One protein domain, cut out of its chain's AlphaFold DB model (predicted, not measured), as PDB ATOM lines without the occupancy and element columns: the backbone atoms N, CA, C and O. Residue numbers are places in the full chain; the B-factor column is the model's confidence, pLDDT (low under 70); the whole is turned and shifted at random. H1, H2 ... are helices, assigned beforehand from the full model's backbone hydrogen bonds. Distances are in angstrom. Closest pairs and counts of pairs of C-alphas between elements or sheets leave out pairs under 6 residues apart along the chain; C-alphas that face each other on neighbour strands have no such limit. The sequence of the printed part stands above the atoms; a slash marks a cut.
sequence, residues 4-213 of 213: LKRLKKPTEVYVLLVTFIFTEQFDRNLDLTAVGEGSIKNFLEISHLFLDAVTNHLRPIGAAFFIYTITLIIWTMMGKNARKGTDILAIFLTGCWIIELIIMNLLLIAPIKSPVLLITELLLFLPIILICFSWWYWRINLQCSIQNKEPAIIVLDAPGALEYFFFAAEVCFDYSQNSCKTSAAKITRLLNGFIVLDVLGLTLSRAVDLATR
ATOM      1  N   LEU A   4      26.009  64.330  16.652       75.94
ATOM      2  CA  LEU A   4      26.624  63.242  15.886       75.94
ATOM      3  C   LEU A   4      28.165  63.240  15.951       75.94
ATOM      4  O   LEU A   4      28.781  62.183  16.049       75.94
ATOM      5  N   LYS A   5      28.812  64.416  15.947       76.94
ATOM      6  CA  LYS A   5      30.278  64.521  16.081       76.94
ATOM      7  C   LYS A   5      30.757  64.199  17.499       76.94
ATOM      8  O   LYS A   5      31.901  63.794  17.660       76.94
ATOM      9  N   ARG A   6      29.918  64.388  18.525       76.81
ATOM     10  CA  ARG A   6      30.247  64.006  19.910       76.81
ATOM     11  C   ARG A   6      30.119  62.501  20.123       76.81
ATOM     12  O   ARG A   6      30.987  61.926  20.766       76.81
ATOM     13  N   LEU A   7      29.107  61.871  19.525       80.12
ATOM     14  CA  LEU A   7      28.929  60.415  19.559       80.12
ATOM     15  C   LEU A   7      30.045  59.669  18.822       80.12
ATOM     16  O   LEU A   7      30.454  58.610  19.261       80.12
ATOM     17  N   LYS A   8      30.599  60.230  17.742       80.50
ATOM     18  CA  LYS A   8      31.725  59.616  17.013       80.50
ATOM     19  C   LYS A   8      33.102  59.847  17.650       80.50
ATOM     20  O   LYS A   8      34.093  59.367  17.123       80.50
ATOM     21  N   LYS A   9      33.214  60.617  18.739       79.88
ATOM     22  CA  LYS A   9      34.515  60.873  19.385       79.88
ATOM     23  C   LYS A   9      35.101  59.654  20.115       79.88
ATOM     24  O   LYS A   9      36.284  59.396  19.920       79.88
ATOM     25  N   PRO A  10      34.348  58.916  20.951       84.06
ATOM     26  CA  PRO A  10      34.880  57.775  21.703       84.06
ATOM     27  C   PRO A  10      34.972  56.473  20.888       84.06
ATOM     28  O   PRO A  10      34.839  55.399  21.463       84.06
ATOM     29  N   THR A  11      35.213  56.527  19.573       83.75
ATOM     30  CA  THR A  11      35.278  55.321  18.726       83.75
ATOM     31  C   THR A  11      36.286  54.293  19.237       83.75
ATOM     32  O   THR A  11      35.968  53.113  19.265       83.75
ATOM     33  N   GLU A  12      37.454  54.729  19.717       85.31
ATOM     34  CA  GLU A  12      38.432  53.839  20.361       85.31
ATOM     35  C   GLU A  12      37.823  53.091  21.555       85.31
ATOM     36  O   GLU A  12      37.958  51.878  21.664       85.31
ATOM     37  N   VAL A  13      37.126  53.807  22.440       88.25
ATOM     38  CA  VAL A  13      36.552  53.214  23.655       88.25
ATOM     39  C   VAL A  13      35.397  52.274  23.309       88.25
ATOM     40  O   VAL A  13      35.240  51.253  23.965       88.25
ATOM     41  N   TYR A  14      34.619  52.565  22.260       89.19
ATOM     42  CA  TYR A  14      33.601  51.633  21.763       89.19
ATOM     43  C   TYR A  14      34.208  50.337  21.243       89.19
ATOM     44  O   TYR A  14      33.689  49.267  21.534       89.19
ATOM     45  N   VAL A  15      35.311  50.428  20.506       88.38
ATOM     46  CA  VAL A  15      36.020  49.254  19.995       88.38
ATOM     47  C   VAL A  15      36.550  48.398  21.155       88.38
ATOM     48  O   VAL A  15      36.341  47.191  21.156       88.38
ATOM     49  N   LEU A  16      37.124  49.016  22.193       90.69
ATOM     50  CA  LEU A  16      37.561  48.299  23.400       90.69
ATOM     51  C   LEU A  16      36.395  47.725  24.221       90.69
ATOM     52  O   LEU A  16      36.526  46.650  24.798       90.69
ATOM     53  N   LEU A  17      35.245  48.405  24.265       92.31
ATOM     54  CA  LEU A  17      34.033  47.871  24.893       92.31
ATOM     55  C   LEU A  17      33.546  46.609  24.170       92.31
ATOM     56  O   LEU A  17      33.147  45.653  24.824       92.31
ATOM     57  N   VAL A  18      33.598  46.591  22.835       91.62
ATOM     58  CA  VAL A  18      33.275  45.390  22.054       91.62
ATOM     59  C   VAL A  18      34.213  44.245  22.436       91.62
ATOM     60  O   VAL A  18      33.726  43.157  22.721       91.62
ATOM     61  N   THR A  19      35.523  44.489  22.534       92.44
ATOM     62  CA  THR A  19      36.483  43.484  23.025       92.44
ATOM     63  C   THR A  19      36.116  42.971  24.411       92.44
ATOM     64  O   THR A  19      36.064  41.766  24.602       92.44
ATOM     65  N   PHE A  20      35.801  43.863  25.356       92.25
ATOM     66  CA  PHE A  20      35.387  43.473  26.704       92.25
ATOM     67  C   PHE A  20      34.159  42.550  26.683       92.25
ATOM     68  O   PHE A  20      34.132  41.548  27.390       92.25
ATOM     69  N   ILE A  21      33.162  42.856  25.845       92.94
ATOM     70  CA  ILE A  21      31.967  42.018  25.690       92.94
ATOM     71  C   ILE A  21      32.340  40.643  25.131       92.94
ATOM     72  O   ILE A  21      31.865  39.641  25.654       92.94
ATOM     73  N   PHE A  22      33.180  40.572  24.095       93.69
ATOM     74  CA  PHE A  22      33.625  39.287  23.548       93.69
ATOM     75  C   PHE A  22      34.419  38.470  24.569       93.69
ATOM     76  O   PHE A  22      34.159  37.281  24.695       93.69
ATOM     77  N   THR A  23      35.299  39.105  25.339       93.06
ATOM     78  CA  THR A  23      36.027  38.490  26.457       93.06
ATOM     79  C   THR A  23      35.078  37.951  27.538       93.06
ATOM     80  O   THR A  23      35.256  36.836  28.018       93.06
ATOM     81  N   GLU A  24      34.025  38.693  27.903       92.94
ATOM     82  CA  GLU A  24      32.993  38.186  28.821       92.94
ATOM     83  C   GLU A  24      32.256  36.981  28.217       92.94
ATOM     84  O   GLU A  24      31.995  35.999  28.908       92.94
ATOM     85  N   GLN A  25      31.897  37.043  26.930       93.25
ATOM     86  CA  GLN A  25      31.209  35.935  26.269       93.25
ATOM     87  C   GLN A  25      32.100  34.699  26.149       93.25
ATOM     88  O   GLN A  25      31.586  33.603  26.336       93.25
ATOM     89  N   PHE A  26      33.390  34.860  25.856       92.56
ATOM     90  CA  PHE A  26      34.373  33.776  25.839       92.56
ATOM     91  C   PHE A  26      34.345  33.038  27.180       92.56
ATOM     92  O   PHE A  26      33.982  31.871  27.260       92.56
ATOM     93  N   ASP A  27      34.556  33.766  28.276       90.75
ATOM     94  CA  ASP A  27      34.599  33.153  29.602       90.75
ATOM     95  C   ASP A  27      33.261  32.512  30.023       90.75
ATOM     96  O   ASP A  27      33.233  31.428  30.601       90.75
ATOM     97  N   ARG A  28      32.126  33.131  29.680       88.88
ATOM     98  CA  ARG A  28      30.796  32.588  30.006       88.88
ATOM     99  C   ARG A  28      30.415  31.336  29.218       88.88
ATOM    100  O   ARG A  28      29.557  30.590  29.691       88.88
ATOM    101  N   ASN A  29      30.963  31.143  28.020       89.12
ATOM    102  CA  ASN A  29      30.696  29.956  27.201       89.12
ATOM    103  C   ASN A  29      31.649  28.793  27.517       89.12
ATOM    104  O   ASN A  29      31.389  27.669  27.074       89.12
ATOM    105  N   LEU A  30      32.667  29.036  28.350       87.06
ATOM    106  CA  LEU A  30      33.649  28.046  28.758       87.06
ATOM    107  C   LEU A  30      33.020  26.958  29.647       87.06
ATOM    108  O   LEU A  30      33.004  27.033  30.876       87.06
ATOM    109  N   ASP A  31      32.516  25.897  29.019       85.06
ATOM    110  CA  ASP A  31      31.933  24.751  29.717       85.06
ATOM    111  C   ASP A  31      33.009  23.764  30.204       85.06
ATOM    112  O   ASP A  31      33.376  22.790  29.539       85.06
ATOM    113  N   LEU A  32      33.480  23.977  31.431       83.25
ATOM    114  CA  LEU A  32      34.467  23.110  32.083       83.25
ATOM    115  C   LEU A  32      33.931  21.706  32.425       83.25
ATOM    116  O   LEU A  32      34.718  20.802  32.719       83.25
ATOM    117  N   THR A  33      32.614  21.472  32.366       80.25
ATOM    118  CA  THR A  33      32.040  20.128  32.587       80.25
ATOM    119  C   THR A  33      32.306  19.189  31.406       80.25
ATOM    120  O   THR A  33      32.426  17.964  31.575       80.25
ATOM    121  N   ALA A  34      32.496  19.772  30.220       77.19
ATOM    122  CA  ALA A  34      32.893  19.078  29.005       77.19
ATOM    123  C   ALA A  34      34.382  18.685  28.990       77.19
ATOM    124  O   ALA A  34      34.814  17.997  28.064       77.19
ATOM    125  N   VAL A  35      35.164  19.064  30.007       80.44
ATOM    126  CA  VAL A  35      36.594  18.749  30.121       80.44
ATOM    127  C   VAL A  35      36.813  17.575  31.084       80.44
ATOM    128  O   VAL A  35      36.232  17.519  32.171       80.44
ATOM    129  N   GLY A  36      37.628  16.594  30.681       76.12
ATOM    130  CA  GLY A  36      38.002  15.468  31.545       76.12
ATOM    131  C   GLY A  36      38.844  15.889  32.757       76.12
ATOM    132  O   GLY A  36      39.474  16.944  32.767       76.12
ATOM    133  N   GLU A  37      38.833  15.070  33.808       78.12
ATOM    134  CA  GLU A  37      39.531  15.374  35.064       78.12
ATOM    135  C   GLU A  37      41.059  15.293  34.922       78.12
ATOM    136  O   GLU A  37      41.586  14.441  34.206       78.12
ATOM    137  N   GLY A  38      41.781  16.186  35.610       82.19
ATOM    138  CA  GLY A  38      43.245  16.225  35.601       82.19
ATOM    139  C   GLY A  38      43.825  17.594  35.968       82.19
ATOM    140  O   GLY A  38      43.097  18.547  36.242       82.19
ATOM    141  N   SER A  39      45.155  17.713  35.931       83.94
ATOM    142  CA  SER A  39      45.876  18.965  36.222       83.94
ATOM    143  C   SER A  39      45.514  20.111  35.270       83.94
ATOM    144  O   SER A  39      45.449  21.263  35.694       83.94
ATOM    145  N   ILE A  40      45.229  19.794  34.003       85.31
ATOM    146  CA  ILE A  40      44.806  20.767  32.986       85.31
ATOM    147  C   ILE A  40      43.458  21.389  33.365       85.31
ATOM    148  O   ILE A  40      43.298  22.602  33.266       85.31
ATOM    149  N   LYS A  41      42.514  20.581  33.866       87.00
ATOM    150  CA  LYS A  41      41.203  21.066  34.311       87.00
ATOM    151  C   LYS A  41      41.332  22.043  35.479       87.00
ATOM    152  O   LYS A  41      40.743  23.111  35.421       87.00
ATOM    153  N   ASN A  42      42.171  21.738  36.469       87.81
ATOM    154  CA  ASN A  42      42.414  22.653  37.591       87.81
ATOM    155  C   ASN A  42      42.979  24.000  37.117       87.81
ATOM    156  O   ASN A  42      42.602  25.051  37.627       87.81
ATOM    157  N   PHE A  43      43.885  23.989  36.135       89.25
ATOM    158  CA  PHE A  43      44.431  25.229  35.587       89.25
ATOM    159  C   PHE A  43      43.378  26.021  34.798       89.25
ATOM    160  O   PHE A  43      43.308  27.245  34.927       89.25
ATOM    161  N   LEU A  44      42.535  25.335  34.019       90.31
ATOM    162  CA  LEU A  44      41.400  25.948  33.325       90.31
ATOM    163  C   LEU A  44      40.403  26.561  34.316       90.31
ATOM    164  O   LEU A  44      39.987  27.691  34.109       90.31
ATOM    165  N   GLU A  45      40.091  25.879  35.419       91.81
ATOM    166  CA  GLU A  45      39.226  26.397  36.488       91.81
ATOM    167  C   GLU A  45      39.810  27.653  37.141       91.81
ATOM    168  O   GLU A  45      39.099  28.637  37.316       91.81
ATOM    169  N   ILE A  46      41.108  27.665  37.464       92.75
ATOM    170  CA  ILE A  46      41.772  28.857  38.015       92.75
ATOM    171  C   ILE A  46      41.730  30.019  37.013       92.75
ATOM    172  O   ILE A  46      41.432  31.151  37.397       92.75
ATOM    173  N   SER A  47      42.022  29.746  35.739       92.06
ATOM    174  CA  SER A  47      42.028  30.766  34.684       92.06
ATOM    175  C   SER A  47      40.624  31.326  34.446       92.06
ATOM    176  O   SER A  47      40.460  32.541  34.365       92.06
ATOM    177  N   HIS A  48      39.618  30.450  34.422       91.94
ATOM    178  CA  HIS A  48      38.204  30.799  34.327       91.94
ATOM    179  C   HIS A  48      37.756  31.647  35.518       91.94
ATOM    180  O   HIS A  48      37.215  32.724  35.333       91.94
ATOM    181  N   LEU A  49      38.055  31.237  36.755       91.31
ATOM    182  CA  LEU A  49      37.700  32.015  37.949       91.31
ATOM    183  C   LEU A  49      38.335  33.409  37.944       91.31
ATOM    184  O   LEU A  49      37.720  34.373  38.403       91.31
ATOM    185  N   PHE A  50      39.570  33.520  37.448       91.69
ATOM    186  CA  PHE A  50      40.232  34.808  37.290       91.69
ATOM    187  C   PHE A  50      39.522  35.681  36.247       91.69
ATOM    188  O   PHE A  50      39.236  36.843  36.543       91.69
ATOM    189  N   LEU A  51      39.229  35.135  35.061       92.00
ATOM    190  CA  LEU A  51      38.514  35.858  34.011       92.00
ATOM    191  C   LEU A  51      37.092  36.223  34.460       92.00
ATOM    192  O   LEU A  51      36.776  37.408  34.442       92.00
ATOM    193  N   ASP A  52      36.301  35.293  35.003       92.00
ATOM    194  CA  ASP A  52      34.961  35.557  35.555       92.00
ATOM    195  C   ASP A  52      35.009  36.706  36.565       92.00
ATOM    196  O   ASP A  52      34.206  37.635  36.514       92.00
ATOM    197  N   ALA A  53      35.994  36.720  37.467       90.94
ATOM    198  CA  ALA A  53      36.114  37.799  38.438       90.94
ATOM    199  C   ALA A  53      36.317  39.174  37.774       90.94
ATOM    200  O   ALA A  53      35.724  40.158  38.230       90.94
ATOM    201  N   VAL A  54      37.149  39.256  36.730       90.81
ATOM    202  CA  VAL A  54      37.594  40.529  36.138       90.81
ATOM    203  C   VAL A  54      36.780  40.996  34.929       90.81
ATOM    204  O   VAL A  54      36.810  42.190  34.627       90.81
ATOM    205  N   THR A  55      36.036  40.115  34.259       89.69
ATOM    206  CA  THR A  55      35.310  40.423  33.013       89.69
ATOM    207  C   THR A  55      33.798  40.279  33.159       89.69
ATOM    208  O   THR A  55      33.057  40.955  32.447       89.69
ATOM    209  N   ASN A  56      33.304  39.504  34.130       90.19
ATOM    210  CA  ASN A  56      31.868  39.385  34.370       90.19
ATOM    211  C   ASN A  56      31.308  40.653  35.029       90.19
ATOM    212  O   ASN A  56      31.605  40.974  36.183       90.19
ATOM    213  N   HIS A  57      30.423  41.356  34.321       85.50
ATOM    214  CA  HIS A  57      29.780  42.575  34.817       85.50
ATOM    215  C   HIS A  57      28.848  42.348  36.025       85.50
ATOM    216  O   HIS A  57      28.434  43.319  36.657       85.50
ATOM    217  N   LEU A  58      28.510  41.099  36.364       86.75
ATOM    218  CA  LEU A  58      27.760  40.749  37.575       86.75
ATOM    219  C   LEU A  58      28.668  40.613  38.806       86.75
ATOM    220  O   LEU A  58      28.190  40.686  39.940       86.75
ATOM    221  N   ARG A  59      29.976  40.415  38.607       88.19
ATOM    222  CA  ARG A  59      30.969  40.365  39.685       88.19
ATOM    223  C   ARG A  59      31.443  41.780  40.026       88.19
ATOM    224  O   ARG A  59      31.518  42.625  39.140       88.19
ATOM    225  N   PRO A  60      31.831  42.065  41.282       89.31
ATOM    226  CA  PRO A  60      32.220  43.417  41.687       89.31
ATOM    227  C   PRO A  60      33.365  44.025  40.863       89.31
ATOM    228  O   PRO A  60      33.314  45.207  40.526       89.31
ATOM    229  N   ILE A  61      34.392  43.233  40.530       89.81
ATOM    230  CA  ILE A  61      35.567  43.722  39.795       89.81
ATOM    231  C   ILE A  61      35.218  43.937  38.315       89.81
ATOM    232  O   ILE A  61      35.464  45.027  37.798       89.81
ATOM    233  N   GLY A  62      34.578  42.970  37.653       88.44
ATOM    234  CA  GLY A  62      34.100  43.149  36.278       88.44
ATOM    235  C   GLY A  62      33.081  44.285  36.131       88.44
ATOM    236  O   GLY A  62      33.200  45.102  35.216       88.44
ATOM    237  N   ALA A  63      32.156  44.448  37.083       90.88
ATOM    238  CA  ALA A  63      31.246  45.596  37.139       90.88
ATOM    239  C   ALA A  63      32.008  46.927  37.227       90.88
ATOM    240  O   ALA A  63      31.658  47.894  36.545       90.88
ATOM    241  N   ALA A  64      33.074  46.986  38.033       92.38
ATOM    242  CA  ALA A  64      33.910  48.175  38.149       92.38
ATOM    243  C   ALA A  64      34.597  48.517  36.817       92.38
ATOM    244  O   ALA A  64      34.571  49.681  36.412       92.38
ATOM    245  N   PHE A  65      35.142  47.530  36.096       90.38
ATOM    246  CA  PHE A  65      35.725  47.739  34.763       90.38
ATOM    247  C   PHE A  65      34.684  48.145  33.712       90.38
ATOM    248  O   PHE A  65      34.949  49.016  32.874       90.38
ATOM    249  N   PHE A  66      33.477  47.586  33.780       90.94
ATOM    250  CA  PHE A  66      32.382  47.967  32.896       90.94
ATOM    251  C   PHE A  66      31.957  49.427  33.130       90.94
ATOM    252  O   PHE A  66      31.952  50.238  32.200       90.94
ATOM    253  N   ILE A  67      31.704  49.811  34.386       93.75
ATOM    254  CA  ILE A  67      31.376  51.194  34.774       93.75
ATOM    255  C   ILE A  67      32.514  52.149  34.402       93.75
ATOM    256  O   ILE A  67      32.263  53.253  33.907       93.75
ATOM    257  N   TYR A  68      33.764  51.732  34.597       94.00
ATOM    258  CA  TYR A  68      34.939  52.490  34.187       94.00
ATOM    259  C   TYR A  68      34.925  52.774  32.679       94.00
ATOM    260  O   TYR A  68      35.088  53.924  32.266       94.00
ATOM    261  N   THR A  69      34.627  51.766  31.859       93.06
ATOM    262  CA  THR A  69      34.522  51.902  30.397       93.06
ATOM    263  C   THR A  69      33.410  52.873  29.993       93.06
ATOM    264  O   THR A  69      33.647  53.790  29.202       93.06
ATOM    265  N   ILE A  70      32.218  52.759  30.592       93.62
ATOM    266  CA  ILE A  70      31.109  53.702  30.361       93.62
ATOM    267  C   ILE A  70      31.496  55.130  30.775       93.62
ATOM    268  O   ILE A  70      31.223  56.095  30.055       93.62
ATOM    269  N   THR A  71      32.197  55.276  31.898       93.62
ATOM    270  CA  THR A  71      32.686  56.573  32.381       93.62
ATOM    271  C   THR A  71      33.660  57.200  31.382       93.62
ATOM    272  O   THR A  71      33.539  58.390  31.087       93.62
ATOM    273  N   LEU A  72      34.575  56.421  30.793       93.56
ATOM    274  CA  LEU A  72      35.491  56.901  29.751       93.56
ATOM    275  C   LEU A  72      34.755  57.360  28.488       93.56
ATOM    276  O   LEU A  72      35.125  58.389  27.909       93.56
ATOM    277  N   ILE A  73      33.701  56.648  28.073       92.06
ATOM    278  CA  ILE A  73      32.853  57.044  26.937       92.06
ATOM    279  C   ILE A  73      32.241  58.421  27.208       92.06
ATOM    280  O   ILE A  73      32.432  59.345  26.413       92.06
ATOM    281  N   ILE A  74      31.574  58.591  28.355       91.81
ATOM    282  CA  ILE A  74      30.930  59.858  28.736       91.81
ATOM    283  C   ILE A  74      31.970  60.982  28.821       91.81
ATOM    284  O   ILE A  74      31.783  62.054  28.238       91.81
ATOM    285  N   TRP A  75      33.104  60.733  29.478       92.56
ATOM    286  CA  TRP A  75      34.186  61.707  29.641       92.56
ATOM    287  C   TRP A  75      34.739  62.189  28.290       92.56
ATOM    288  O   TRP A  75      34.954  63.388  28.084       92.56
ATOM    289  N   THR A  76      34.891  61.272  27.334       88.69
ATOM    290  CA  THR A  76      35.342  61.578  25.969       88.69
ATOM    291  C   THR A  76      34.273  62.324  25.162       88.69
ATOM    292  O   THR A  76      34.590  63.263  24.425       88.69
ATOM    293  N   MET A  77      32.990  61.979  25.330       88.38
ATOM    294  CA  MET A  77      31.863  62.701  24.719       88.38
ATOM    295  C   MET A  77      31.760  64.150  25.210       88.38
ATOM    296  O   MET A  77      31.420  65.044  24.428       88.38
ATOM    297  N   MET A  78      32.119  64.407  26.474       88.19
ATOM    298  CA  MET A  78      32.251  65.757  27.040       88.19
ATOM    299  C   MET A  78      33.437  66.544  26.453       88.19
ATOM    300  O   MET A  78      33.614  67.719  26.762       88.19
ATOM    301  N   GLY A  79      34.243  65.926  25.585       82.06
ATOM    302  CA  GLY A  79      35.387  66.550  24.928       82.06
ATOM    303  C   GLY A  79      36.649  66.591  25.784       82.06
ATOM    304  O   GLY A  79      37.622  67.215  25.365       82.06
ATOM    305  N   LYS A  80      36.651  65.930  26.946       86.38
ATOM    306  CA  LYS A  80      37.845  65.797  27.778       86.38
ATOM    307  C   LYS A  80      38.762  64.718  27.206       86.38
ATOM    308  O   LYS A  80      38.310  63.748  26.602       86.38
ATOM    309  N   ASN A  81      40.064  64.885  27.414       84.12
ATOM    310  CA  ASN A  81      41.046  63.893  27.003       84.12
ATOM    311  C   ASN A  81      41.024  62.704  27.980       84.12
ATOM    312  O   ASN A  81      41.409  62.853  29.138       84.12
ATOM    313  N   ALA A  82      40.560  61.542  27.517       87.06
ATOM    314  CA  ALA A  82      40.495  60.302  28.295       87.06
ATOM    315  C   ALA A  82      41.654  59.331  27.994       87.06
ATOM    316  O   ALA A  82      41.650  58.210  28.495       87.06
ATOM    317  N   ARG A  83      42.666  59.762  27.219       87.25
ATOM    318  CA  ARG A  83      43.740  58.917  26.664       87.25
ATOM    319  C   ARG A  83      44.347  57.935  27.662       87.25
ATOM    320  O   ARG A  83      44.404  56.747  27.382       87.25
ATOM    321  N   LYS A  84      44.794  58.430  28.823       88.25
ATOM    322  CA  LYS A  84      45.440  57.588  29.843       88.25
ATOM    323  C   LYS A  84      44.512  56.479  30.331       88.25
ATOM    324  O   LYS A  84      44.967  55.367  30.548       88.25
ATOM    325  N   GLY A  85      43.224  56.781  30.492       90.88
ATOM    326  CA  GLY A  85      42.255  55.784  30.927       90.88
ATOM    327  C   GLY A  85      41.960  54.751  29.846       90.88
ATOM    328  O   GLY A  85      41.884  53.560  30.128       90.88
ATOM    329  N   THR A  86      41.889  55.188  28.591       91.12
ATOM    330  CA  THR A  86      41.741  54.278  27.454       91.12
ATOM    331  C   THR A  86      42.953  53.360  27.286       91.12
ATOM    332  O   THR A  86      42.784  52.174  27.024       91.12
ATOM    333  N   ASP A  87      44.166  53.874  27.518       91.50
ATOM    334  CA  ASP A  87      45.387  53.064  27.512       91.50
ATOM    335  C   ASP A  87      45.387  52.019  28.645       91.50
ATOM    336  O   ASP A  87      45.757  50.872  28.410       91.50
ATOM    337  N   ILE A  88      44.921  52.374  29.851       93.38
ATOM    338  CA  ILE A  88      44.770  51.425  30.970       93.38
ATOM    339  C   ILE A  88      43.781  50.309  30.609       93.38
ATOM    340  O   ILE A  88      44.091  49.137  30.813       93.38
ATOM    341  N   LEU A  89      42.621  50.660  30.043       93.00
ATOM    342  CA  LEU A  89      41.612  49.686  29.617       93.00
ATOM    343  C   LEU A  89      42.174  48.712  28.573       93.00
ATOM    344  O   LEU A  89      41.987  47.505  28.687       93.00
ATOM    345  N   ALA A  90      42.896  49.218  27.577       92.38
ATOM    346  CA  ALA A  90      43.471  48.385  26.530       92.38
ATOM    347  C   ALA A  90      44.607  47.475  27.025       92.38
ATOM    348  O   ALA A  90      44.727  46.338  26.570       92.38
ATOM    349  N   ILE A  91      45.428  47.939  27.973       92.81
ATOM    350  CA  ILE A  91      46.454  47.106  28.618       92.81
ATOM    351  C   ILE A  91      45.795  45.998  29.447       92.81
ATOM    352  O   ILE A  91      46.222  44.849  29.373       92.81
ATOM    353  N   PHE A  92      44.735  46.319  30.191       93.88
ATOM    354  CA  PHE A  92      43.952  45.328  30.929       93.88
ATOM    355  C   PHE A  92      43.377  44.251  29.996       93.88
ATOM    356  O   PHE A  92      43.605  43.063  30.217       93.88
ATOM    357  N   LEU A  93      42.723  44.661  28.903       94.00
ATOM    358  CA  LEU A  93      42.212  43.738  27.885       94.00
ATOM    359  C   LEU A  93      43.337  42.941  27.216       94.00
ATOM    360  O   LEU A  93      43.135  41.785  26.863       94.00
ATOM    361  N   THR A  94      44.538  43.522  27.106       94.12
ATOM    362  CA  THR A  94      45.719  42.795  26.625       94.12
ATOM    363  C   THR A  94      46.091  41.634  27.541       94.12
ATOM    364  O   THR A  94      46.385  40.545  27.065       94.12
ATOM    365  N   GLY A  95      46.042  41.844  28.857       94.50
ATOM    366  CA  GLY A  95      46.232  40.764  29.823       94.50
ATOM    367  C   GLY A  95      45.148  39.686  29.724       94.50
ATOM    368  O   GLY A  95      45.472  38.504  29.793       94.50
ATOM    369  N   CYS A  96      43.890  40.085  29.512       94.38
ATOM    370  CA  CYS A  96      42.768  39.153  29.389       94.38
ATOM    371  C   CYS A  96      42.943  38.215  28.190       94.38
ATOM    372  O   CYS A  96      42.953  37.001  28.380       94.38
ATOM    373  N   TRP A  97      43.195  38.746  26.985       94.50
ATOM    374  CA  TRP A  97      43.309  37.881  25.803       94.50
ATOM    375  C   TRP A  97      44.544  36.973  25.835       94.50
ATOM    376  O   TRP A  97      44.531  35.902  25.238       94.50
ATOM    377  N   ILE A  98      45.609  37.338  26.559       94.56
ATOM    378  CA  ILE A  98      46.750  36.432  26.782       94.56
ATOM    379  C   ILE A  98      46.312  35.208  27.596       94.56
ATOM    380  O   ILE A  98      46.727  34.090  27.297       94.56
ATOM    381  N   ILE A  99      45.469  35.398  28.615       94.00
ATOM    382  CA  ILE A  99      44.928  34.290  29.413       94.00
ATOM    383  C   ILE A  99      43.961  33.459  28.569       94.00
ATOM    384  O   ILE A  99      44.044  32.235  28.592       94.00
ATOM    385  N   GLU A 100      43.106  34.097  27.772       93.75
ATOM    386  CA  GLU A 100      42.219  33.407  26.825       93.75
ATOM    387  C   GLU A 100      43.013  32.571  25.807       93.75
ATOM    388  O   GLU A 100      42.659  31.424  25.552       93.75
ATOM    389  N   LEU A 101      44.140  33.080  25.292       92.56
ATOM    390  CA  LEU A 101      45.039  32.321  24.415       92.56
ATOM    391  C   LEU A 101      45.577  31.064  25.111       92.56
ATOM    392  O   LEU A 101      45.651  29.995  24.504       92.56
ATOM    393  N   ILE A 102      45.955  31.187  26.388       91.12
ATOM    394  CA  ILE A 102      46.407  30.051  27.197       91.12
ATOM    395  C   ILE A 102      45.261  29.050  27.381       91.12
ATOM    396  O   ILE A 102      45.475  27.856  27.185       91.12
ATOM    397  N   ILE A 103      44.046  29.512  27.696       90.94
ATOM    398  CA  ILE A 103      42.850  28.665  27.816       90.94
ATOM    399  C   ILE A 103      42.599  27.911  26.507       90.94
ATOM    400  O   ILE A 103      42.476  26.688  26.535       90.94
ATOM    401  N   MET A 104      42.610  28.603  25.366       89.12
ATOM    402  CA  MET A 104      42.437  27.999  24.041       89.12
ATOM    403  C   MET A 104      43.444  26.881  23.777       89.12
ATOM    404  O   MET A 104      43.071  25.784  23.360       89.12
ATOM    405  N   ASN A 105      44.717  27.136  24.072       88.31
ATOM    406  CA  ASN A 105      45.777  26.150  23.904       88.31
ATOM    407  C   ASN A 105      45.618  24.953  24.851       88.31
ATOM    408  O   ASN A 105      45.804  23.804  24.451       88.31
ATOM    409  N   LEU A 106      45.230  25.194  26.105       86.94
ATOM    410  CA  LEU A 106      45.001  24.133  27.084       86.94
ATOM    411  C   LEU A 106      43.796  23.266  26.735       86.94
ATOM    412  O   LEU A 106      43.867  22.048  26.902       86.94
ATOM    413  N   LEU A 107      42.722  23.861  26.214       84.31
ATOM    414  CA  LEU A 107      41.549  23.125  25.759       84.31
ATOM    415  C   LEU A 107      41.927  22.092  24.690       84.31
ATOM    416  O   LEU A 107      41.405  20.985  24.710       84.31
ATOM    417  N   LEU A 108      42.897  22.369  23.814       78.19
ATOM    418  CA  LEU A 108      43.341  21.383  22.821       78.19
ATOM    419  C   LEU A 108      44.024  20.163  23.414       78.19
ATOM    420  O   LEU A 108      43.926  19.079  22.845       78.19
ATOM    421  N   ILE A 109      44.781  20.354  24.484       78.31
ATOM    422  CA  ILE A 109      45.522  19.269  25.124       78.31
ATOM    423  C   ILE A 109      44.574  18.491  26.036       78.31
ATOM    424  O   ILE A 109      44.734  17.287  26.238       78.31
ATOM    425  N   ALA A 110      43.569  19.176  26.581       76.81
ATOM    426  CA  ALA A 110      42.595  18.572  27.455       76.81
ATOM    427  C   ALA A 110      41.753  17.512  26.715       76.81
ATOM    428  O   ALA A 110      41.381  17.688  25.549       76.81
ATOM    429  N   PRO A 111      41.390  16.410  27.392       66.25
ATOM    430  CA  PRO A 111      40.412  15.467  26.872       66.25
ATOM    431  C   PRO A 111      39.027  16.135  26.858       66.25
ATOM    432  O   PRO A 111      38.308  16.134  27.861       66.25
ATOM    433  N   ILE A 112      38.671  16.741  25.723       72.50
ATOM    434  CA  ILE A 112      37.374  17.390  25.513       72.50
ATOM    435  C   ILE A 112      36.320  16.348  25.118       72.50
ATOM    436  O   ILE A 112      36.528  15.533  24.217       72.50
ATOM    437  N   LYS A 113      35.153  16.419  25.762       67.12
ATOM    438  CA  LYS A 113      33.977  15.589  25.467       67.12
ATOM    439  C   LYS A 113      33.109  16.151  24.332       67.12
ATOM    440  O   LYS A 113      32.459  15.373  23.644       67.12
ATOM    441  N   SER A 114      33.088  17.476  24.140       70.75
ATOM    442  CA  SER A 114      32.259  18.166  23.138       70.75
ATOM    443  C   SER A 114      33.096  19.026  22.177       70.75
ATOM    444  O   SER A 114      33.662  20.032  22.606       70.75
ATOM    445  N   PRO A 115      33.135  18.709  20.870       72.19
ATOM    446  CA  PRO A 115      33.851  19.517  19.878       72.19
ATOM    447  C   PRO A 115      33.289  20.938  19.702       72.19
ATOM    448  O   PRO A 115      34.002  21.837  19.264       72.19
ATOM    449  N   VAL A 116      32.015  21.146  20.054       79.69
ATOM    450  CA  VAL A 116      31.317  22.432  19.901       79.69
ATOM    451  C   VAL A 116      31.916  23.509  20.802       79.69
ATOM    452  O   VAL A 116      32.039  24.647  20.360       79.69
ATOM    453  N   LEU A 117      32.334  23.149  22.024       83.44
ATOM    454  CA  LEU A 117      32.949  24.083  22.975       83.44
ATOM    455  C   LEU A 117      34.124  24.814  22.323       83.44
ATOM    456  O   LEU A 117      34.156  26.034  22.265       83.44
ATOM    457  N   LEU A 118      35.048  24.054  21.741       80.62
ATOM    458  CA  LEU A 118      36.265  24.614  21.175       80.62
ATOM    459  C   LEU A 118      36.009  25.506  19.951       80.62
ATOM    460  O   LEU A 118      36.686  26.516  19.782       80.62
ATOM    461  N   ILE A 119      35.037  25.150  19.101       82.94
ATOM    462  CA  ILE A 119      34.650  25.982  17.949       82.94
ATOM    463  C   ILE A 119      34.070  27.313  18.436       82.94
ATOM    464  O   ILE A 119      34.425  28.362  17.900       82.94
ATOM    465  N   THR A 120      33.201  27.275  19.448       86.88
ATOM    466  CA  THR A 120      32.615  28.477  20.052       86.88
ATOM    467  C   THR A 120      33.697  29.381  20.625       86.88
ATOM    468  O   THR A 120      33.753  30.553  20.256       86.88
ATOM    469  N   GLU A 121      34.596  28.835  21.448       87.88
ATOM    470  CA  GLU A 121      35.682  29.616  22.046       87.88
ATOM    471  C   GLU A 121      36.579  30.246  20.979       87.88
ATOM    472  O   GLU A 121      36.944  31.416  21.060       87.88
ATOM    473  N   LEU A 122      36.858  29.517  19.900       86.56
ATOM    474  CA  LEU A 122      37.661  30.050  18.816       86.56
ATOM    475  C   LEU A 122      36.976  31.197  18.056       86.56
ATOM    476  O   LEU A 122      37.616  32.198  17.725       86.56
ATOM    477  N   LEU A 123      35.680  31.056  17.768       87.81
ATOM    478  CA  LEU A 123      34.899  32.104  17.108       87.81
ATOM    479  C   LEU A 123      34.801  33.365  17.970       87.81
ATOM    480  O   LEU A 123      34.789  34.469  17.422       87.81
ATOM    481  N   LEU A 124      34.751  33.210  19.295       91.25
ATOM    482  CA  LEU A 124      34.747  34.321  20.246       91.25
ATOM    483  C   LEU A 124      36.135  34.953  20.394       91.25
ATOM    484  O   LEU A 124      36.229  36.172  20.511       91.25
ATOM    485  N   PHE A 125      37.206  34.163  20.309       91.62
ATOM    486  CA  PHE A 125      38.579  34.639  20.470       91.62
ATOM    487  C   PHE A 125      39.105  35.441  19.271       91.62
ATOM    488  O   PHE A 125      39.810  36.439  19.441       91.62
ATOM    489  N   LEU A 126      38.736  35.064  18.042       90.44
ATOM    490  CA  LEU A 126      39.191  35.743  16.822       90.44
ATOM    491  C   LEU A 126      38.928  37.270  16.813       90.44
ATOM    492  O   LEU A 126      39.866  38.035  16.571       90.44
ATOM    493  N   PRO A 127      37.705  37.774  17.078       90.88
ATOM    494  CA  PRO A 127      37.469  39.215  17.126       90.88
ATOM    495  C   PRO A 127      38.241  39.910  18.255       90.88
ATOM    496  O   PRO A 127      38.647  41.060  18.073       90.88
ATOM    497  N   ILE A 128      38.498  39.234  19.383       93.12
ATOM    498  CA  ILE A 128      39.267  39.790  20.509       93.12
ATOM    499  C   ILE A 128      40.688  40.120  20.050       93.12
ATOM    500  O   ILE A 128      41.106  41.279  20.135       93.12
ATOM    501  N   ILE A 129      41.404  39.141  19.483       93.12
ATOM    502  CA  ILE A 129      42.793  39.341  19.048       93.12
ATOM    503  C   ILE A 129      42.904  40.378  17.932       93.12
ATOM    504  O   ILE A 129      43.790  41.234  17.982       93.12
ATOM    505  N   LEU A 130      41.980  40.371  16.965       92.69
ATOM    506  CA  LEU A 130      41.998  41.322  15.855       92.69
ATOM    507  C   LEU A 130      41.842  42.752  16.365       92.69
ATOM    508  O   LEU A 130      42.621  43.635  15.994       92.69
ATOM    509  N   ILE A 131      40.885  42.990  17.263       92.50
ATOM    510  CA  ILE A 131      40.672  44.314  17.842       92.50
ATOM    511  C   ILE A 131      41.870  44.737  18.707       92.50
ATOM    512  O   ILE A 131      42.345  45.872  18.588       92.50
ATOM    513  N   CYS A 132      42.406  43.838  19.535       92.75
ATOM    514  CA  CYS A 132      43.562  44.135  20.377       92.75
ATOM    515  C   CYS A 132      44.804  44.503  19.551       92.75
ATOM    516  O   CYS A 132      45.453  45.512  19.841       92.75
ATOM    517  N   PHE A 133      45.115  43.758  18.486       93.75
ATOM    518  CA  PHE A 133      46.234  44.093  17.601       93.75
ATOM    519  C   PHE A 133      46.007  45.391  16.829       93.75
ATOM    520  O   PHE A 133      46.935  46.193  16.709       93.75
ATOM    521  N   SER A 134      44.775  45.654  16.385       92.50
ATOM    522  CA  SER A 134      44.399  46.934  15.763       92.50
ATOM    523  C   SER A 134      44.744  48.114  16.667       92.50
ATOM    524  O   SER A 134      45.344  49.100  16.226       92.50
ATOM    525  N   TRP A 135      44.410  47.997  17.955       92.44
ATOM    526  CA  TRP A 135      44.735  49.014  18.945       92.44
ATOM    527  C   TRP A 135      46.249  49.177  19.115       92.44
ATOM    528  O   TRP A 135      46.748  50.302  19.044       92.44
ATOM    529  N   TRP A 136      47.001  48.080  19.261       93.06
ATOM    530  CA  TRP A 136      48.463  48.127  19.390       93.06
ATOM    531  C   TRP A 136      49.143  48.789  18.188       93.06
ATOM    532  O   TRP A 136      50.006  49.652  18.372       93.06
ATOM    533  N   TYR A 137      48.734  48.456  16.961       92.19
ATOM    534  CA  TYR A 137      49.264  49.093  15.753       92.19
ATOM    535  C   TYR A 137      49.032  50.596  15.753       92.19
ATOM    536  O   TYR A 137      49.959  51.380  15.511       92.19
ATOM    537  N   TRP A 138      47.817  51.011  16.093       90.06
ATOM    538  CA  TRP A 138      47.520  52.423  16.195       90.06
ATOM    539  C   TRP A 138      48.321  53.111  17.306       90.06
ATOM    540  O   TRP A 138      48.823  54.215  17.090       90.06
ATOM    541  N   ARG A 139      48.528  52.472  18.469       89.50
ATOM    542  CA  ARG A 139      49.352  53.054  19.542       89.50
ATOM    543  C   ARG A 139      50.779  53.312  19.116       89.50
ATOM    544  O   ARG A 139      51.305  54.374  19.447       89.50
ATOM    545  N   ILE A 140      51.383  52.370  18.401       90.38
ATOM    546  CA  ILE A 140      52.753  52.500  17.905       90.38
ATOM    547  C   ILE A 140      52.848  53.708  16.967       90.38
ATOM    548  O   ILE A 140      53.746  54.538  17.117       90.38
ATOM    549  N   ASN A 141      51.890  53.865  16.050       90.06
ATOM    550  CA  ASN A 141      51.890  54.992  15.118       90.06
ATOM    551  C   ASN A 141      51.593  56.333  15.806       90.06
ATOM    552  O   ASN A 141      52.245  57.338  15.519       90.06
ATOM    553  N   LEU A 142      50.664  56.346  16.767       87.44
ATOM    554  CA  LEU A 142      50.362  57.525  17.578       87.44
ATOM    555  C   LEU A 142      51.594  57.987  18.369       87.44
ATOM    556  O   LEU A 142      51.852  59.185  18.455       87.44
ATOM    557  N   GLN A 143      52.388  57.055  18.905       86.44
ATOM    558  CA  GLN A 143      53.631  57.383  19.604       86.44
ATOM    559  C   GLN A 143      54.671  58.020  18.670       86.44
ATOM    560  O   GLN A 143      55.323  58.986  19.068       86.44
ATOM    561  N   CYS A 144      54.809  57.533  17.431       86.12
ATOM    562  CA  CYS A 144      55.660  58.177  16.425       86.12
ATOM    563  C   CYS A 144      55.184  59.596  16.099       86.12
ATOM    564  O   CYS A 144      55.994  60.520  16.095       86.12
ATOM    565  N   SER A 145      53.873  59.781  15.911       86.19
ATOM    566  CA  SER A 145      53.275  61.092  15.638       86.19
ATOM    567  C   SER A 145      53.525  62.091  16.774       86.19
ATOM    568  O   SER A 145      53.960  63.209  16.512       86.19
ATOM    569  N   ILE A 146      53.354  61.682  18.038       86.00
ATOM    570  CA  ILE A 146      53.648  62.526  19.213       86.00
ATOM    571  C   ILE A 146      55.126  62.943  19.254       86.00
ATOM    572  O   ILE A 146      55.451  64.043  19.694       86.00
ATOM    573  N   GLN A 147      56.028  62.074  18.794       87.56
ATOM    574  CA  GLN A 147      57.467  62.340  18.741       87.56
ATOM    575  C   GLN A 147      57.907  63.089  17.471       87.56
ATOM    576  O   GLN A 147      59.109  63.255  17.276       87.56
ATOM    577  N   ASN A 148      56.974  63.523  16.612       86.94
ATOM    578  CA  ASN A 148      57.251  64.104  15.291       86.94
ATOM    579  C   ASN A 148      58.175  63.226  14.424       86.94
ATOM    580  O   ASN A 148      59.030  63.728  13.697       86.94
ATOM    581  N   LYS A 149      58.025  61.902  14.526       88.31
ATOM    582  CA  LYS A 149      58.744  60.916  13.712       88.31
ATOM    583  C   LYS A 149      57.869  60.428  12.569       88.31
ATOM    584  O   LYS A 149      56.642  60.499  12.638       88.31
ATOM    585  N   GLU A 150      58.512  59.866  11.552       87.00
ATOM    586  CA  GLU A 150      57.805  59.177  10.477       87.00
ATOM    587  C   GLU A 150      56.919  58.036  11.019       87.00
ATOM    588  O   GLU A 150      57.261  57.410  12.037       87.00
ATOM    589  N   PRO A 151      55.782  57.747  10.358       88.44
ATOM    590  CA  PRO A 151      54.896  56.663  10.749       88.44
ATOM    591  C   PRO A 151      55.636  55.324  10.834       88.44
ATOM    592  O   PRO A 151      56.334  54.900   9.915       88.44
ATOM    593  N   ALA A 152      55.443  54.621  11.946       87.31
ATOM    594  CA  ALA A 152      55.951  53.269  12.127       87.31
ATOM    595  C   ALA A 152      55.256  52.248  11.218       87.31
ATOM    596  O   ALA A 152      55.858  51.223  10.886       87.31
ATOM    597  N   ILE A 153      54.000  52.512  10.858       88.81
ATOM    598  CA  ILE A 153      53.177  51.669   9.993       88.81
ATOM    599  C   ILE A 153      52.566  52.557   8.913       88.81
ATOM    600  O   ILE A 153      51.903  53.548   9.224       88.81
ATOM    601  N   ILE A 154      52.783  52.188   7.653       85.44
ATOM    602  CA  ILE A 154      52.240  52.875   6.483       85.44
ATOM    603  C   ILE A 154      51.181  51.961   5.871       85.44
ATOM    604  O   ILE A 154      51.523  50.961   5.249       85.44
ATOM    605  N   VAL A 155      49.907  52.288   6.100       77.38
ATOM    606  CA  VAL A 155      48.759  51.594   5.484       77.38
ATOM    607  C   VAL A 155      48.172  52.475   4.381       77.38
ATOM    608  O   VAL A 155      48.104  52.065   3.231       77.38
ATOM    609  N   LEU A 156      47.818  53.712   4.740       73.25
ATOM    610  CA  LEU A 156      47.302  54.794   3.893       73.25
ATOM    611  C   LEU A 156      47.772  56.143   4.473       73.25
ATOM    612  O   LEU A 156      48.278  56.175   5.596       73.25
ATOM    613  N   ASP A 157      47.572  57.249   3.748       63.12
ATOM    614  CA  ASP A 157      48.050  58.592   4.135       63.12
ATOM    615  C   ASP A 157      47.483  59.101   5.479       63.12
ATOM    616  O   ASP A 157      48.131  59.879   6.178       63.12
ATOM    617  N   ALA A 158      46.288  58.644   5.876       65.31
ATOM    618  CA  ALA A 158      45.662  58.970   7.161       65.31
ATOM    619  C   ALA A 158      44.863  57.770   7.709       65.31
ATOM    620  O   ALA A 158      43.641  57.718   7.551       65.31
ATOM    621  N   PRO A 159      45.524  56.784   8.339       73.00
ATOM    622  CA  PRO A 159      44.865  55.561   8.774       73.00
ATOM    623  C   PRO A 159      43.948  55.836   9.974       73.00
ATOM    624  O   PRO A 159      44.391  56.320  11.023       73.00
ATOM    625  N   GLY A 160      42.665  55.523   9.819       73.19
ATOM    626  CA  GLY A 160      41.685  55.476  10.894       73.19
ATOM    627  C   GLY A 160      41.652  54.107  11.580       73.19
ATOM    628  O   GLY A 160      42.489  53.235  11.355       73.19
ATOM    629  N   ALA A 161      40.673  53.918  12.467       77.12
ATOM    630  CA  ALA A 161      40.541  52.686  13.248       77.12
ATOM    631  C   ALA A 161      40.241  51.449  12.379       77.12
ATOM    632  O   ALA A 161      40.704  50.355  12.696       77.12
ATOM    633  N   LEU A 162      39.492  51.620  11.285       81.81
ATOM    634  CA  LEU A 162      39.146  50.527  10.373       81.81
ATOM    635  C   LEU A 162      40.363  50.052   9.585       81.81
ATOM    636  O   LEU A 162      40.528  48.859   9.370       81.81
ATOM    637  N   GLU A 163      41.244  50.966   9.201       87.62
ATOM    638  CA  GLU A 163      42.458  50.658   8.459       87.62
ATOM    639  C   GLU A 163      43.410  49.806   9.305       87.62
ATOM    640  O   GLU A 163      43.975  48.843   8.796       87.62
ATOM    641  N   TYR A 164      43.535  50.083  10.609       89.31
ATOM    642  CA  TYR A 164      44.295  49.212  11.514       89.31
ATOM    643  C   TYR A 164      43.620  47.860  11.754       89.31
ATOM    644  O   TYR A 164      44.330  46.875  11.948       89.31
ATOM    645  N   PHE A 165      42.286  47.800  11.707       89.19
ATOM    646  CA  PHE A 165      41.543  46.541  11.765       89.19
ATOM    647  C   PHE A 165      41.767  45.676  10.534       89.19
ATOM    648  O   PHE A 165      42.131  44.510  10.668       89.19
ATOM    649  N   PHE A 166      41.635  46.247   9.339       88.94
ATOM    650  CA  PHE A 166      41.957  45.538   8.106       88.94
ATOM    651  C   PHE A 166      43.421  45.134   8.064       88.94
ATOM    652  O   PHE A 166      43.717  44.004   7.698       88.94
ATOM    653  N   PHE A 167      44.324  46.004   8.521       90.56
ATOM    654  CA  PHE A 167      45.726  45.650   8.658       90.56
ATOM    655  C   PHE A 167      45.896  44.454   9.603       90.56
ATOM    656  O   PHE A 167      46.580  43.506   9.247       90.56
ATOM    657  N   ALA A 168      45.254  44.427  10.776       91.38
ATOM    658  CA  ALA A 168      45.331  43.280  11.681       91.38
ATOM    659  C   ALA A 168      44.764  41.988  11.071       91.38
ATOM    660  O   ALA A 168      45.386  40.941  11.227       91.38
ATOM    661  N   ALA A 169      43.639  42.076  10.359       90.81
ATOM    662  CA  ALA A 169      42.970  40.945   9.719       90.81
ATOM    663  C   ALA A 169      43.699  40.419   8.473       90.81
ATOM    664  O   ALA A 169      43.604  39.232   8.175       90.81
ATOM    665  N   GLU A 170      44.443  41.268   7.759       91.00
ATOM    666  CA  GLU A 170      45.251  40.885   6.591       91.00
ATOM    667  C   GLU A 170      46.182  39.716   6.918       91.00
ATOM    668  O   GLU A 170      46.320  38.810   6.108       91.00
ATOM    669  N   VAL A 171      46.727  39.683   8.140       89.06
ATOM    670  CA  VAL A 171      47.619  38.624   8.638       89.06
ATOM    671  C   VAL A 171      47.005  37.223   8.554       89.06
ATOM    672  O   VAL A 171      47.739  36.247   8.432       89.06
ATOM    673  N   CYS A 172      45.675  37.111   8.593       85.19
ATOM    674  CA  CYS A 172      44.977  35.837   8.429       85.19
ATOM    675  C   CYS A 172      45.076  35.267   7.005       85.19
ATOM    676  O   CYS A 172      44.821  34.080   6.816       85.19
ATOM    677  N   PHE A 173      45.406  36.098   6.014       84.19
ATOM    678  CA  PHE A 173      45.395  35.739   4.594       84.19
ATOM    679  C   PHE A 173      46.755  35.931   3.922       84.19
ATOM    680  O   PHE A 173      47.144  35.104   3.101       84.19
ATOM    681  N   ASP A 174      47.469  37.005   4.259       81.62
ATOM    682  CA  ASP A 174      48.763  37.350   3.681       81.62
ATOM    683  C   ASP A 174      49.684  38.007   4.722       81.62
ATOM    684  O   ASP A 174      49.261  38.766   5.599       81.62
ATOM    685  N   TYR A 175      50.982  37.729   4.615       77.12
ATOM    686  CA  TYR A 175      51.996  38.295   5.490       77.12
ATOM    687  C   TYR A 175      52.905  39.257   4.726       77.12
ATOM    688  O   TYR A 175      53.891  38.871   4.098       77.12
ATOM    689  N   SER A 176      52.618  40.553   4.867       75.06
ATOM    690  CA  SER A 176      53.441  41.636   4.333       75.06
ATOM    691  C   SER A 176      54.190  42.383   5.453       75.06
ATOM    692  O   SER A 176      53.617  42.796   6.466       75.06
ATOM    693  N   GLN A 177      55.509  42.566   5.289       76.31
ATOM    694  CA  GLN A 177      56.347  43.354   6.216       76.31
ATOM    695  C   GLN A 177      56.591  44.789   5.719       76.31
ATOM    696  O   GLN A 177      56.952  45.664   6.506       76.31
ATOM    697  N   ASN A 178      56.399  45.051   4.424       81.94
ATOM    698  CA  ASN A 178      56.800  46.303   3.771       81.94
ATOM    699  C   ASN A 178      56.164  47.553   4.401       81.94
ATOM    700  O   ASN A 178      56.783  48.624   4.418       81.94
ATOM    701  N   SER A 179      54.967  47.394   4.965       85.50
ATOM    702  CA  SER A 179      54.198  48.431   5.656       85.50
ATOM    703  C   SER A 179      54.772  48.801   7.031       85.50
ATOM    704  O   SER A 179      54.559  49.915   7.500       85.50
ATOM    705  N   CYS A 180      55.544  47.919   7.680       89.56
ATOM    706  CA  CYS A 180      56.135  48.145   9.006       89.56
ATOM    707  C   CYS A 180      57.575  48.679   8.905       89.56
ATOM    708  O   CYS A 180      58.500  47.953   8.529       89.56
ATOM    709  N   LYS A 181      57.798  49.936   9.301       90.75
ATOM    710  CA  LYS A 181      59.102  50.616   9.190       90.75
ATOM    711  C   LYS A 181      59.976  50.489  10.437       90.75
ATOM    712  O   LYS A 181      61.195  50.412  10.318       90.75
ATOM    713  N   THR A 182      59.378  50.396  11.624       90.00
ATOM    714  CA  THR A 182      60.118  50.284  12.894       90.00
ATOM    715  C   THR A 182      60.185  48.845  13.405       90.00
ATOM    716  O   THR A 182      59.324  48.020  13.099       90.00
ATOM    717  N   SER A 183      61.188  48.535  14.233       90.06
ATOM    718  CA  SER A 183      61.319  47.215  14.867       90.06
ATOM    719  C   SER A 183      60.118  46.869  15.748       90.06
ATOM    720  O   SER A 183      59.653  45.739  15.708       90.06
ATOM    721  N   ALA A 184      59.568  47.845  16.481       89.75
ATOM    722  CA  ALA A 184      58.370  47.640  17.293       89.75
ATOM    723  C   ALA A 184      57.175  47.201  16.433       89.75
ATOM    724  O   ALA A 184      56.565  46.178  16.718       89.75
ATOM    725  N   ALA A 185      56.901  47.905  15.325       90.94
ATOM    726  CA  ALA A 185      55.834  47.526  14.400       90.94
ATOM    727  C   ALA A 185      56.058  46.134  13.789       90.94
ATOM    728  O   ALA A 185      55.120  45.347  13.701       90.94
ATOM    729  N   LYS A 186      57.303  45.812  13.412       91.81
ATOM    730  CA  LYS A 186      57.675  44.495  12.870       91.81
ATOM    731  C   LYS A 186      57.467  43.371  13.890       91.81
ATOM    732  O   LYS A 186      56.924  42.334  13.527       91.81
ATOM    733  N   ILE A 187      57.849  43.578  15.151       93.12
ATOM    734  CA  ILE A 187      57.648  42.601  16.232       93.12
ATOM    735  C   ILE A 187      56.154  42.417  16.508       93.12
ATOM    736  O   ILE A 187      55.686  41.286  16.558       93.12
ATOM    737  N   THR A 188      55.376  43.498  16.614       93.62
ATOM    738  CA  THR A 188      53.919  43.400  16.801       93.62
ATOM    739  C   THR A 188      53.234  42.719  15.611       93.62
ATOM    740  O   THR A 188      52.289  41.959  15.802       93.62
ATOM    741  N   ARG A 189      53.711  42.945  14.377       92.88
ATOM    742  CA  ARG A 189      53.233  42.242  13.174       92.88
ATOM    743  C   ARG A 189      53.535  40.748  13.226       92.88
ATOM    744  O   ARG A 189      52.643  39.952  12.955       92.88
ATOM    745  N   LEU A 190      54.748  40.386  13.632       92.69
ATOM    746  CA  LEU A 190      55.153  38.996  13.803       92.69
ATOM    747  C   LEU A 190      54.338  38.294  14.899       92.69
ATOM    748  O   LEU A 190      53.883  37.180  14.681       92.69
ATOM    749  N   LEU A 191      54.119  38.948  16.045       93.81
ATOM    750  CA  LEU A 191      53.310  38.404  17.142       93.81
ATOM    751  C   LEU A 191      51.859  38.168  16.714       93.81
ATOM    752  O   LEU A 191      51.320  37.106  17.004       93.81
ATOM    753  N   ASN A 192      51.256  39.115  15.986       94.00
ATOM    754  CA  ASN A 192      49.927  38.921  15.405       94.00
ATOM    755  C   ASN A 192      49.911  37.688  14.489       94.00
ATOM    756  O   ASN A 192      49.075  36.811  14.655       94.00
ATOM    757  N   GLY A 193      50.901  37.570  13.594       91.44
ATOM    758  CA  GLY A 193      51.055  36.403  12.718       91.44
ATOM    759  C   GLY A 193      51.172  35.094  13.476       91.44
ATOM    760  O   GLY A 193      50.472  34.142  13.158       91.44
ATOM    761  N   PHE A 194      52.005  35.054  14.511       91.69
ATOM    762  CA  PHE A 194      52.191  33.863  15.327       91.69
ATOM    763  C   PHE A 194      50.894  33.427  16.019       91.69
ATOM    764  O   PHE A 194      50.542  32.255  15.968       91.69
ATOM    765  N   ILE A 195      50.157  34.367  16.616       92.25
ATOM    766  CA  ILE A 195      48.906  34.069  17.325       92.25
ATOM    767  C   ILE A 195      47.800  33.663  16.354       92.25
ATOM    768  O   ILE A 195      47.068  32.718  16.619       92.25
ATOM    769  N   VAL A 196      47.687  34.333  15.209       89.94
ATOM    770  CA  VAL A 196      46.722  33.951  14.172       89.94
ATOM    771  C   VAL A 196      47.045  32.564  13.613       89.94
ATOM    772  O   VAL A 196      46.135  31.758  13.444       89.94
ATOM    773  N   LEU A 197      48.321  32.255  13.366       88.75
ATOM    774  CA  LEU A 197      48.751  30.924  12.932       88.75
ATOM    775  C   LEU A 197      48.449  29.854  13.977       88.75
ATOM    776  O   LEU A 197      48.014  28.772  13.596       88.75
ATOM    777  N   ASP A 198      48.655  30.158  15.259       88.31
ATOM    778  CA  ASP A 198      48.265  29.278  16.355       88.31
ATOM    779  C   ASP A 198      46.764  28.995  16.268       88.31
ATOM    780  O   ASP A 198      46.382  27.870  15.968       88.31
ATOM    781  N   VAL A 199      45.920  30.030  16.348       85.19
ATOM    782  CA  VAL A 199      44.449  29.934  16.267       85.19
ATOM    783  C   VAL A 199      43.976  29.167  15.025       85.19
ATOM    784  O   VAL A 199      43.125  28.284  15.134       85.19
ATOM    785  N   LEU A 200      44.536  29.439  13.842       82.88
ATOM    786  CA  LEU A 200      44.209  28.703  12.615       82.88
ATOM    787  C   LEU A 200      44.707  27.248  12.645       82.88
ATOM    788  O   LEU A 200      44.047  26.349  12.130       82.88
ATOM    789  N   GLY A 201      45.852  26.983  13.267       81.62
ATOM    790  CA  GLY A 201      46.315  25.627  13.539       81.62
ATOM    791  C   GLY A 201      45.351  24.879  14.462       81.62
ATOM    792  O   GLY A 201      45.026  23.717  14.201       81.62
ATOM    793  N   LEU A 202      44.829  25.560  15.490       79.12
ATOM    794  CA  LEU A 202      43.856  25.009  16.434       79.12
ATOM    795  C   LEU A 202      42.550  24.638  15.725       79.12
ATOM    796  O   LEU A 202      42.030  23.541  15.946       79.12
ATOM    797  N   THR A 203      42.040  25.507  14.842       74.94
ATOM    798  CA  THR A 203      40.839  25.197  14.048       74.94
ATOM    799  C   THR A 203      41.048  24.033  13.111       74.94
ATOM    800  O   THR A 203      40.216  23.131  13.077       74.94
ATOM    801  N   LEU A 204      42.140  24.041  12.344       75.50
ATOM    802  CA  LEU A 204      42.406  23.029  11.328       75.50
ATOM    803  C   LEU A 204      42.601  21.651  11.954       75.50
ATOM    804  O   LEU A 204      41.960  20.694  11.521       75.50
ATOM    805  N   SER A 205      43.416  21.555  13.008       74.44
ATOM    806  CA  SER A 205      43.647  20.306  13.747       74.44
ATOM    807  C   SER A 205      42.330  19.661  14.191       74.44
ATOM    808  O   SER A 205      42.140  18.446  14.122       74.44
ATOM    809  N   ARG A 206      41.362  20.493  14.573       70.44
ATOM    810  CA  ARG A 206      40.084  20.045  15.121       70.44
ATOM    811  C   ARG A 206      39.030  19.790  14.071       70.44
ATOM    812  O   ARG A 206      38.292  18.824  14.206       70.44
ATOM    813  N   ALA A 207      39.001  20.582  13.006       71.00
ATOM    814  CA  ALA A 207      38.207  20.273  11.827       71.00
ATOM    815  C   ALA A 207      38.586  18.891  11.265       71.00
ATOM    816  O   ALA A 207      37.702  18.125  10.893       71.00
ATOM    817  N   VAL A 208      39.877  18.540  11.276       72.19
ATOM    818  CA  VAL A 208      40.355  17.205  10.886       72.19
ATOM    819  C   VAL A 208      39.907  16.121  11.878       72.19
ATOM    820  O   VAL A 208      39.373  15.106  11.441       72.19
ATOM    821  N   ASP A 209      40.059  16.318  13.192       71.12
ATOM    822  CA  ASP A 209      39.581  15.358  14.217       71.12
ATOM    823  C   ASP A 209      38.059  15.120  14.119       71.12
ATOM    824  O   ASP A 209      37.596  13.988  14.203       71.12
ATOM    825  N   LEU A 210      37.271  16.167  13.849       68.50
ATOM    826  CA  LEU A 210      35.829  16.066  13.587       68.50
ATOM    827  C   LEU A 210      35.493  15.343  12.277       68.50
ATOM    828  O   LEU A 210      34.501  14.630  12.232       68.50
ATOM    829  N   ALA A 211      36.271  15.550  11.212       70.88
ATOM    830  CA  ALA A 211      36.013  14.943   9.904       70.88
ATOM    831  C   ALA A 211      36.471  13.477   9.808       70.88
ATOM    832  O   ALA A 211      36.024  12.753   8.921       70.88
ATOM    833  N   THR A 212      37.404  13.058  10.669       68.75
ATOM    834  CA  THR A 212      37.977  11.700  10.682       68.75
ATOM    835  C   THR A 212      37.306  10.751  11.679       68.75
ATOM    836  O   THR A 212      37.610   9.557  11.658       68.75
ATOM    837  N   ARG A 213      36.401  11.256  12.526       55.59
ATOM    838  CA  ARG A 213      35.518  10.465  13.399       55.59
ATOM    839  C   ARG A 213      34.170  10.210  12.740       55.59
ATOM    840  O   ARG A 213      33.636   9.104  12.974       55.59
TER     841      ARG A 213
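AT A GLANCE: This is residues 4 to 213 of the 213 residues of an uncharacterized protein of Synechococcus sp. PROS-U-1 (UniProt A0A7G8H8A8). The longest helix, H6, runs through the middle of a bundle of six helices, with H2 and H5 along one side of it and H8 along the opposite side. H3 and H4, end to end at an angle, pack beyond H2 and H5; short H7 packs on H6, and little H1 is near H4. Look for 210 printed residues with eight named helices, H1 to H8 in chain order, and no named strand: all helix. The whole is compact, with a radius of gyration of the C-alphas of 18.5 A and spans of 55 by 42 by 28 A.

HOW THE PARTS SIT: Start at H6, residues 115 to 146. Its residues 117 to 132 alone touch H2, residues 11 to 29, opposite ways at a shallow tilt of 24 degrees; the closest C-alphas, of Thr 19 and Ile 128, are 5.3 A apart. H5, residues 83 to 109, forms a hairpin with H6, closest at C-alphas 94 and 132, 6.7 A. H8, residues 183 to 212, touches H6 at a shallow tilt of 10 degrees, opposite ways, closest at C-alphas 192 and 133, 6.7 A. H7, residues 161 to 170, touches residues 130 to 138 of H6 alone, at a steep tilt of 55 degrees, closest at C-alphas 164 and 134, 4.8 A. Farther out, H3, residues 39 to 55, touches residues 96 to 106 of H5 alone, closest at C-alphas 44 and 103, 6.3 A. H4, residues 60 to 77, touches H3 with residues 60 to 65 alone, closest at C-alphas 62 and 54, 4.4 A. H1, residues 4 to 7, is close to H4 but not clearly touching, closest at C-alphas 6 and 77, 5.2 A. Every O i to N i+4 pair is within hydrogen-bond range in H2, H3, H4, H7 and H8, against 22 of 23 in H5 and 26 of 28 in H6; H1 is too short for one.

IN THESE COORDINATES: Find C-alpha 115 at (33.851, 19.517, 19.878); from there H6 runs 47.4 A to C-alpha 146 at (53.648, 62.526, 19.213). H8 runs 42.7 A to C-alpha 212 at (37.977, 11.700, 10.682), and H5 39.7 A.

THE WHOLE: The C-alphas farthest apart, of Asn 148 and Arg 213, are 57.9 A apart. The printed part has no cut; its long links are residues 147 to 160 and 171 to 182. The model's pLDDT is under 70 at residues 111, 113, 157 to 158, 210 and 212 to 213.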